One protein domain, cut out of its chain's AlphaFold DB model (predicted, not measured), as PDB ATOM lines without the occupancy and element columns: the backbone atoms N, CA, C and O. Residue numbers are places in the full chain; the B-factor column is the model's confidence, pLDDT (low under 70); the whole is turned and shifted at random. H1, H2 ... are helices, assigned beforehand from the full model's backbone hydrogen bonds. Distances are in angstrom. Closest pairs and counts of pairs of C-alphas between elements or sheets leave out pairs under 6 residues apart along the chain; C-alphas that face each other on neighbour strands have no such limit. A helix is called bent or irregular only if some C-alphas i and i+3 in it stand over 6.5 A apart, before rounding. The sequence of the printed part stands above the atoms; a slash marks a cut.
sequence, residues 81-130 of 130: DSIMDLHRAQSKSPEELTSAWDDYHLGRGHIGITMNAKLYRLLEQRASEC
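What this domain is: This is residues 81 to 130 of the 130 residues of an uncharacterized protein of Noccaea caerulescens (UniProt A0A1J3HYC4). Two helices of equal length, H2 and H3, are held well apart by a long link, residues 106 to 116, that folds back from the last residue of H2; the short helix H1 lies near the first half of H2, and residues 117 to 130, with H3, stick out as a free arm. No two of the three helices touch. The printed part has 50 residues with three named helices, in the order H1, H2, H3, and no named strand; the class is all helix, with 28 of the 50 residues in the helices. The whole is loose, with a radius of gyration of the C-alphas of 13.1 A, and its C-alphas span 34 by 28 by 19 A along their three main axes.

Where its parts are: The printed part begins at Asp 81, and residues 81 to 85 come before the first named helix. H1 is residues 86 to 89, Leu 86 to Ala 89, and begins with C-alpha 86 at (-9.085, -4.462, -3.860). H2 is residues 94 to 105, Pro 94 to His 105, with 16.8 A from first to last C-alpha; C-alpha 94 is at (-16.347, -6.383, -14.989). H3 is residues 117 to 128, Ala 117 to Ser 128, with 16.6 A from first to last C-alpha; it ends with C-alpha 128 at (0.372, 12.226, -23.659). None of the three helices is bent or irregular.

How they stand to each other: H1 and H2 are close but not clearly touching, with 1 pair of C-alphas within 8 A. Their closest C-alphas, those of Ala 89 and Leu 97, are 6.7 A apart, and their centres are 12.5 A apart. H2 and H3 are apart, though they follow each other in the chain. H1 and H3 are apart too. In H2 and H3 every O i to N i+4 pair is within hydrogen-bond range. H1, with 4 residues, is too short for such a pair; its 1 pair of O i and N i+3 is within range.

The domain as a whole: The two C-alphas farthest apart are those of Ser 91 and Cys 130, at 36.2 A, and the first and last printed C-alphas, of Asp 81 and Cys 130, are 29.5 A apart. The link from H1 to H2, 4 residues, is tight, and the link from H2 to H3, 11 residues, is long. Residues 117 to 130, of which 117 to 128 belong to H3, stand free. Without them the body is 36 residues spanning 28 by 21 by 13 A, with a radius of gyration of 10.0 A. The printed part has no cut and ends at Cys 130, the chain's last residue. The mean pLDDT of the printed part is 93.7, and no printed residue is under 70.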
ATOM      1  N   ASP A  81      -7.554   1.863  -3.241       93.88
ATOM      2  CA  ASP A  81      -7.889   1.109  -2.023       93.88
ATOM      3  C   ASP A  81      -8.747   1.909  -1.023       93.88
ATOM      4  O   ASP A  81      -9.566   1.348  -0.302       93.88
ATOM      5  N   SER A  82      -8.625   3.240  -1.024       92.75
ATOM      6  CA  SER A  82      -9.456   4.153  -0.230       92.75
ATOM      7  C   SER A  82     -10.854   4.394  -0.835       92.75
ATOM      8  O   SER A  82     -11.691   5.092  -0.248       92.75
ATOM      9  N   ILE A  83     -11.110   3.870  -2.035       91.56
ATOM     10  CA  ILE A  83     -12.390   3.974  -2.748       91.56
ATOM     11  C   ILE A  83     -13.068   2.603  -2.820       91.56
ATOM     12  O   ILE A  83     -14.263   2.500  -2.552       91.56
ATOM     13  N   MET A  84     -12.313   1.553  -3.157       92.56
ATOM     14  CA  MET A  84     -12.810   0.192  -3.334       92.56
ATOM     15  C   MET A  84     -11.870  -0.826  -2.682       92.56
ATOM     16  O   MET A  84     -10.655  -0.758  -2.837       92.56
ATOM     17  N   ASP A  85     -12.449  -1.824  -2.013       94.50
ATOM     18  CA  ASP A  85     -11.712  -2.979  -1.494       94.50
ATOM     19  C   ASP A  85     -11.145  -3.830  -2.644       94.50
ATOM     20  O   ASP A  85     -11.882  -4.522  -3.355       94.50
ATOM     21  N   LEU A  86      -9.820  -3.780  -2.799       94.69
ATOM     22  CA  LEU A  86      -9.085  -4.462  -3.860       94.69
ATOM     23  C   LEU A  86      -9.077  -5.986  -3.709       94.69
ATOM     24  O   LEU A  86      -9.024  -6.683  -4.722       94.69
ATOM     25  N   HIS A  87      -9.134  -6.524  -2.487       95.75
ATOM     26  CA  HIS A  87      -9.163  -7.975  -2.281       95.75
ATOM     27  C   HIS A  87     -10.489  -8.551  -2.761       95.75
ATOM     28  O   HIS A  87     -10.518  -9.543  -3.487       95.75
ATOM     29  N   ARG A  88     -11.591  -7.880  -2.423       92.94
ATOM     30  CA  ARG A  88     -12.926  -8.278  -2.875       92.94
ATOM     31  C   ARG A  88     -13.177  -7.970  -4.353       92.94
ATOM     32  O   ARG A  88     -14.011  -8.621  -4.971       92.94
ATOM     33  N   ALA A  89     -12.496  -6.979  -4.925       94.19
ATOM     34  CA  ALA A  89     -12.630  -6.633  -6.339       94.19
ATOM     35  C   ALA A  89     -12.041  -7.700  -7.278       94.19
ATOM     36  O   ALA A  89     -12.576  -7.918  -8.360       94.19
ATOM     37  N   GLN A  90     -10.976  -8.393  -6.867       93.88
ATOM     38  CA  GLN A  90     -10.267  -9.356  -7.722       93.88
ATOM     39  C   GLN A  90     -11.129 -10.532  -8.198       93.88
ATOM     40  O   GLN A  90     -10.872 -11.073  -9.269       93.88
ATOM     41  N   SER A  91     -12.142 -10.931  -7.426       96.38
ATOM     42  CA  SER A  91     -13.008 -12.067  -7.755       96.38
ATOM     43  C   SER A  91     -14.275 -11.687  -8.529       96.38
ATOM     44  O   SER A  91     -15.106 -12.559  -8.772       96.38
ATOM     45  N   LYS A  92     -14.474 -10.405  -8.855       96.69
ATOM     46  CA  LYS A  92     -15.718  -9.894  -9.446       96.69
ATOM     47  C   LYS A  92     -15.681  -9.836 -10.965       96.69
ATOM     48  O   LYS A  92     -14.620  -9.646 -11.563       96.69
ATOM     49  N   SER A  93     -16.857  -9.921 -11.584       97.06
ATOM     50  CA  SER A  93     -16.989  -9.655 -13.018       97.06
ATOM     51  C   SER A  93     -16.798  -8.155 -13.331       97.06
ATOM     52  O   SER A  93     -16.989  -7.303 -12.457       97.06
ATOM     53  N   PRO A  94     -16.443  -7.786 -14.576       95.38
ATOM     54  CA  PRO A  94     -16.347  -6.383 -14.989       95.38
ATOM     55  C   PRO A  94     -17.635  -5.574 -14.763       95.38
ATOM     56  O   PRO A  94     -17.580  -4.392 -14.413       95.38
ATOM     57  N   GLU A  95     -18.795  -6.204 -14.937       96.12
ATOM     58  CA  GLU A  95     -20.114  -5.606 -14.719       96.12
ATOM     59  C   GLU A  95     -20.349  -5.336 -13.230       96.12
ATOM     60  O   GLU A  95     -20.778  -4.245 -12.858       96.12
ATOM     61  N   GLU A  96     -19.992  -6.285 -12.362       96.56
ATOM     62  CA  GLU A  96     -20.091  -6.118 -10.910       96.56
ATOM     63  C   GLU A  96     -19.129  -5.048 -10.379       96.56
ATOM     64  O   GLU A  96     -19.458  -4.320  -9.439       96.56
ATOM     65  N   LEU A  97     -17.931  -4.941 -10.967       95.62
ATOM     66  CA  LEU A  97     -16.979  -3.873 -10.657       95.62
ATOM     67  C   LEU A  97     -17.519  -2.507 -11.073       95.62
ATOM     68  O   LEU A  97     -17.391  -1.546 -10.316       95.62
ATOM     69  N   THR A  98     -18.153  -2.438 -12.244       94.81
ATOM     70  CA  THR A  98     -18.781  -1.215 -12.750       94.81
ATOM     71  C   THR A  98     -19.933  -0.782 -11.853       94.81
ATOM     72  O   THR A  98     -19.930   0.347 -11.378       94.81
ATOM     73  N   SER A  99     -20.840  -1.700 -11.508       94.56
ATOM     74  CA  SER A  99     -21.943  -1.414 -10.583       94.56
ATOM     75  C   SER A  99     -21.429  -0.926  -9.228       94.56
ATOM     76  O   SER A  99     -21.890   0.092  -8.724       94.56
ATOM     77  N   ALA A 100     -20.426  -1.602  -8.653       93.62
ATOM     78  CA  ALA A 100     -19.855  -1.201  -7.369       93.62
ATOM     79  C   ALA A 100     -19.173   0.178  -7.423       93.62
ATOM     80  O   ALA A 100     -19.191   0.917  -6.437       93.62
ATOM     81  N   TRP A 101     -18.553   0.517  -8.556       94.12
ATOM     82  CA  TRP A 101     -17.995   1.843  -8.795       94.12
ATOM     83  C   TRP A 101     -19.100   2.899  -8.893       94.12
ATOM     84  O   TRP A 101     -19.014   3.925  -8.222       94.12
ATOM     85  N   ASP A 102     -20.156   2.648  -9.661       92.81
ATOM     86  CA  ASP A 102     -21.253   3.597  -9.869       92.81
ATOM     87  C   ASP A 102     -22.033   3.870  -8.572       92.81
ATOM     88  O   ASP A 102     -22.284   5.031  -8.236       92.81
ATOM     89  N   ASP A 103     -22.305   2.833  -7.775       92.38
ATOM     90  CA  ASP A 103     -22.961   2.946  -6.465       92.38
ATOM     91  C   ASP A 103     -22.179   3.850  -5.499       92.38
ATOM     92  O   ASP A 103     -22.753   4.631  -4.727       92.38
ATOM     93  N   TYR A 104     -20.845   3.795  -5.557       90.75
ATOM     94  CA  TYR A 104     -19.993   4.680  -4.766       90.75
ATOM     95  C   TYR A 104     -20.119   6.148  -5.193       90.75
ATOM     96  O   TYR A 104     -19.948   7.041  -4.366       90.75
ATOM     97  N   HIS A 105     -20.433   6.438  -6.454       90.38
ATOM     98  CA  HIS A 105     -20.502   7.809  -6.972       90.38
ATOM     99  C   HIS A 105     -21.931   8.381  -6.979       90.38
ATOM    100  O   HIS A 105     -22.098   9.607  -7.008       90.38
ATOM    101  N   LEU A 106     -22.954   7.529  -6.860       90.44
ATOM    102  CA  LEU A 106     -24.360   7.925  -6.790       90.44
ATOM    103  C   LEU A 106     -24.604   8.956  -5.670       90.44
ATOM    104  O   LEU A 106     -24.192   8.770  -4.526       90.44
ATOM    105  N   GLY A 107     -25.268  10.066  -6.008       91.69
ATOM    106  CA  GLY A 107     -25.671  11.105  -5.048       91.69
ATOM    107  C   GLY A 107     -24.543  11.997  -4.508       91.69
ATOM    108  O   GLY A 107     -24.817  12.872  -3.694       91.69
ATOM    109  N   ARG A 108     -23.291  11.820  -4.958       89.75
ATOM    110  CA  ARG A 108     -22.121  12.572  -4.451       89.75
ATOM    111  C   ARG A 108     -21.649  13.704  -5.367       89.75
ATOM    112  O   ARG A 108     -20.670  14.372  -5.060       89.75
ATOM    113  N   GLY A 109     -22.319  13.914  -6.503       91.50
ATOM    114  CA  GLY A 109     -21.931  14.928  -7.493       91.50
ATOM    115  C   GLY A 109     -20.599  14.632  -8.195       91.50
ATOM    116  O   GLY A 109     -20.011  15.522  -8.802       91.50
ATOM    117  N   HIS A 110     -20.105  13.397  -8.098       90.69
ATOM    118  CA  HIS A 110     -18.884  12.971  -8.764       90.69
ATOM    119  C   HIS A 110     -19.162  12.533 -10.208       90.69
ATOM    120  O   HIS A 110     -20.217  11.973 -10.506       90.69
ATOM    121  N   ILE A 111     -18.178  12.732 -11.086       89.44
ATOM    122  CA  ILE A 111     -18.183  12.184 -12.444       89.44
ATOM    123  C   ILE A 111     -17.387  10.879 -12.417       89.44
ATOM    124  O   ILE A 111     -16.173  10.895 -12.219       89.44
ATOM    125  N   GLY A 112     -18.083   9.757 -12.588       88.62
ATOM    126  CA  GLY A 112     -17.484   8.434 -12.744       88.62
ATOM    127  C   GLY A 112     -17.415   8.028 -14.214       88.62
ATOM    128  O   GLY A 112     -18.280   8.393 -15.008       88.62
ATOM    129  N   ILE A 113     -16.387   7.264 -14.579       92.50
ATOM    130  CA  ILE A 113     -16.295   6.591 -15.874       92.50
ATOM    131  C   ILE A 113     -15.723   5.195 -15.667       92.50
ATOM    132  O   ILE A 113     -14.781   5.011 -14.896       92.50
ATOM    133  N   THR A 114     -16.264   4.224 -16.391       93.50
ATOM    134  CA  THR A 114     -15.718   2.873 -16.489       93.50
ATOM    135  C   THR A 114     -15.384   2.581 -17.945       93.50
ATOM    136  O   THR A 114     -16.062   3.021 -18.873       93.50
ATOM    137  N   MET A 115     -14.268   1.893 -18.170       95.88
ATOM    138  CA  MET A 115     -13.836   1.514 -19.511       95.88
ATOM    139  C   MET A 115     -12.969   0.266 -19.460       95.88
ATOM    140  O   MET A 115     -12.346  -0.039 -18.445       95.88
ATOM    141  N   ASN A 116     -12.890  -0.438 -20.586       95.19
ATOM    142  CA  ASN A 116     -11.963  -1.552 -20.709       95.19
ATOM    143  C   ASN A 116     -10.501  -1.065 -20.766       95.19
ATOM    144  O   ASN A 116     -10.203   0.074 -21.140       95.19
ATOM    145  N   ALA A 117      -9.572  -1.967 -20.444       95.25
ATOM    146  CA  ALA A 117      -8.147  -1.649 -20.406       95.25
ATOM    147  C   ALA A 117      -7.603  -1.171 -21.765       95.25
ATOM    148  O   ALA A 117      -6.771  -0.270 -21.818       95.25
ATOM    149  N   LYS A 118      -8.090  -1.734 -22.880       97.38
ATOM    150  CA  LYS A 118      -7.634  -1.360 -24.228       97.38
ATOM    151  C   LYS A 118      -7.972   0.097 -24.558       97.38
ATOM    152  O   LYS A 118      -7.130   0.810 -25.093       97.38
ATOM    153  N   LEU A 119      -9.183   0.539 -24.229       97.25
ATOM    154  CA  LEU A 119      -9.637   1.908 -24.447       97.25
ATOM    155  C   LEU A 119      -8.878   2.883 -23.546       97.25
ATOM    156  O   LEU A 119      -8.459   3.933 -24.025       97.25
ATOM    157  N   TYR A 120      -8.630   2.503 -22.289       96.31
ATOM    158  CA  TYR A 120      -7.819   3.300 -21.370       96.31
ATOM    159  C   TYR A 120      -6.405   3.548 -21.909       96.31
ATOM    160  O   TYR A 120      -5.939   4.682 -21.910       96.31
ATOM    161  N   ARG A 121      -5.744   2.520 -22.454       97.06
ATOM    162  CA  ARG A 121      -4.406   2.671 -23.052       97.06
ATOM    163  C   ARG A 121      -4.391   3.604 -24.260       97.06
ATOM    164  O   ARG A 121      -3.470   4.401 -24.400       97.06
ATOM    165  N   LEU A 122      -5.414   3.543 -25.114       97.00
ATOM    166  CA  LEU A 122      -5.542   4.470 -26.244       97.00
ATOM    167  C   LEU A 122      -5.776   5.914 -25.780       97.00
ATOM    168  O   LEU A 122      -5.240   6.847 -26.376       97.00
ATOM    169  N   LEU A 123      -6.568   6.101 -24.718       96.19
ATOM    170  CA  LEU A 123      -6.782   7.408 -24.099       96.19
ATOM    171  C   LEU A 123      -5.475   7.968 -23.529       96.19
ATOM    172  O   LEU A 123      -5.150   9.120 -23.797       96.19
ATOM    173  N   GLU A 124      -4.728   7.152 -22.784       96.12
ATOM    174  CA  GLU A 124      -3.438   7.510 -22.186       96.12
ATOM    175  C   GLU A 124      -2.426   7.941 -23.257       96.12
ATOM    176  O   GLU A 124      -1.845   9.021 -23.151       96.12
ATOM    177  N   GLN A 125      -2.295   7.160 -24.336       96.56
ATOM    178  CA  GLN A 125      -1.425   7.504 -25.462       96.56
ATOM    179  C   GLN A 125      -1.796   8.869 -26.052       96.56
ATOM    180  O   GLN A 125      -0.947   9.749 -26.164       96.56
ATOM    181  N   ARG A 126      -3.076   9.082 -26.377       96.62
ATOM    182  CA  ARG A 126      -3.529  10.339 -26.984       96.62
ATOM    183  C   ARG A 126      -3.376  11.535 -26.044       96.62
ATOM    184  O   ARG A 126      -3.054  12.627 -26.502       96.62
ATOM    185  N   ALA A 127      -3.627  11.344 -24.752       95.62
ATOM    186  CA  ALA A 127      -3.484  12.394 -23.752       95.62
ATOM    187  C   ALA A 127      -2.021  12.821 -23.572       95.62
ATOM    188  O   ALA A 127      -1.776  13.989 -23.305       95.62
ATOM    189  N   SER A 128      -1.060  11.907 -23.752       93.81
ATOM    190  CA  SER A 128       0.372  12.226 -23.659       93.81
ATOM    191  C   SER A 128       0.907  13.074 -24.821       93.81
ATOM    192  O   SER A 128       1.954  13.702 -24.689       93.81
ATOM    193  N   GLU A 129       0.193  13.100 -25.949       91.56
ATOM    194  CA  GLU A 129       0.562  13.846 -27.161       91.56
ATOM    195  C   GLU A 129      -0.023  15.277 -27.199       91.56
ATOM    196  O   GLU A 129       0.229  16.007 -28.160       91.56
ATOM    197  N   CYS A 130      -0.818  15.672 -26.195       76.56
ATOM    198  CA  CYS A 130      -1.513  16.965 -26.113       76.56
ATOM    199  C   CYS A 130      -0.894  17.881 -25.050       76.56
ATOM    200  O   CYS A 130      -0.847  19.105 -25.308       76.56
TER     201      CYS A 130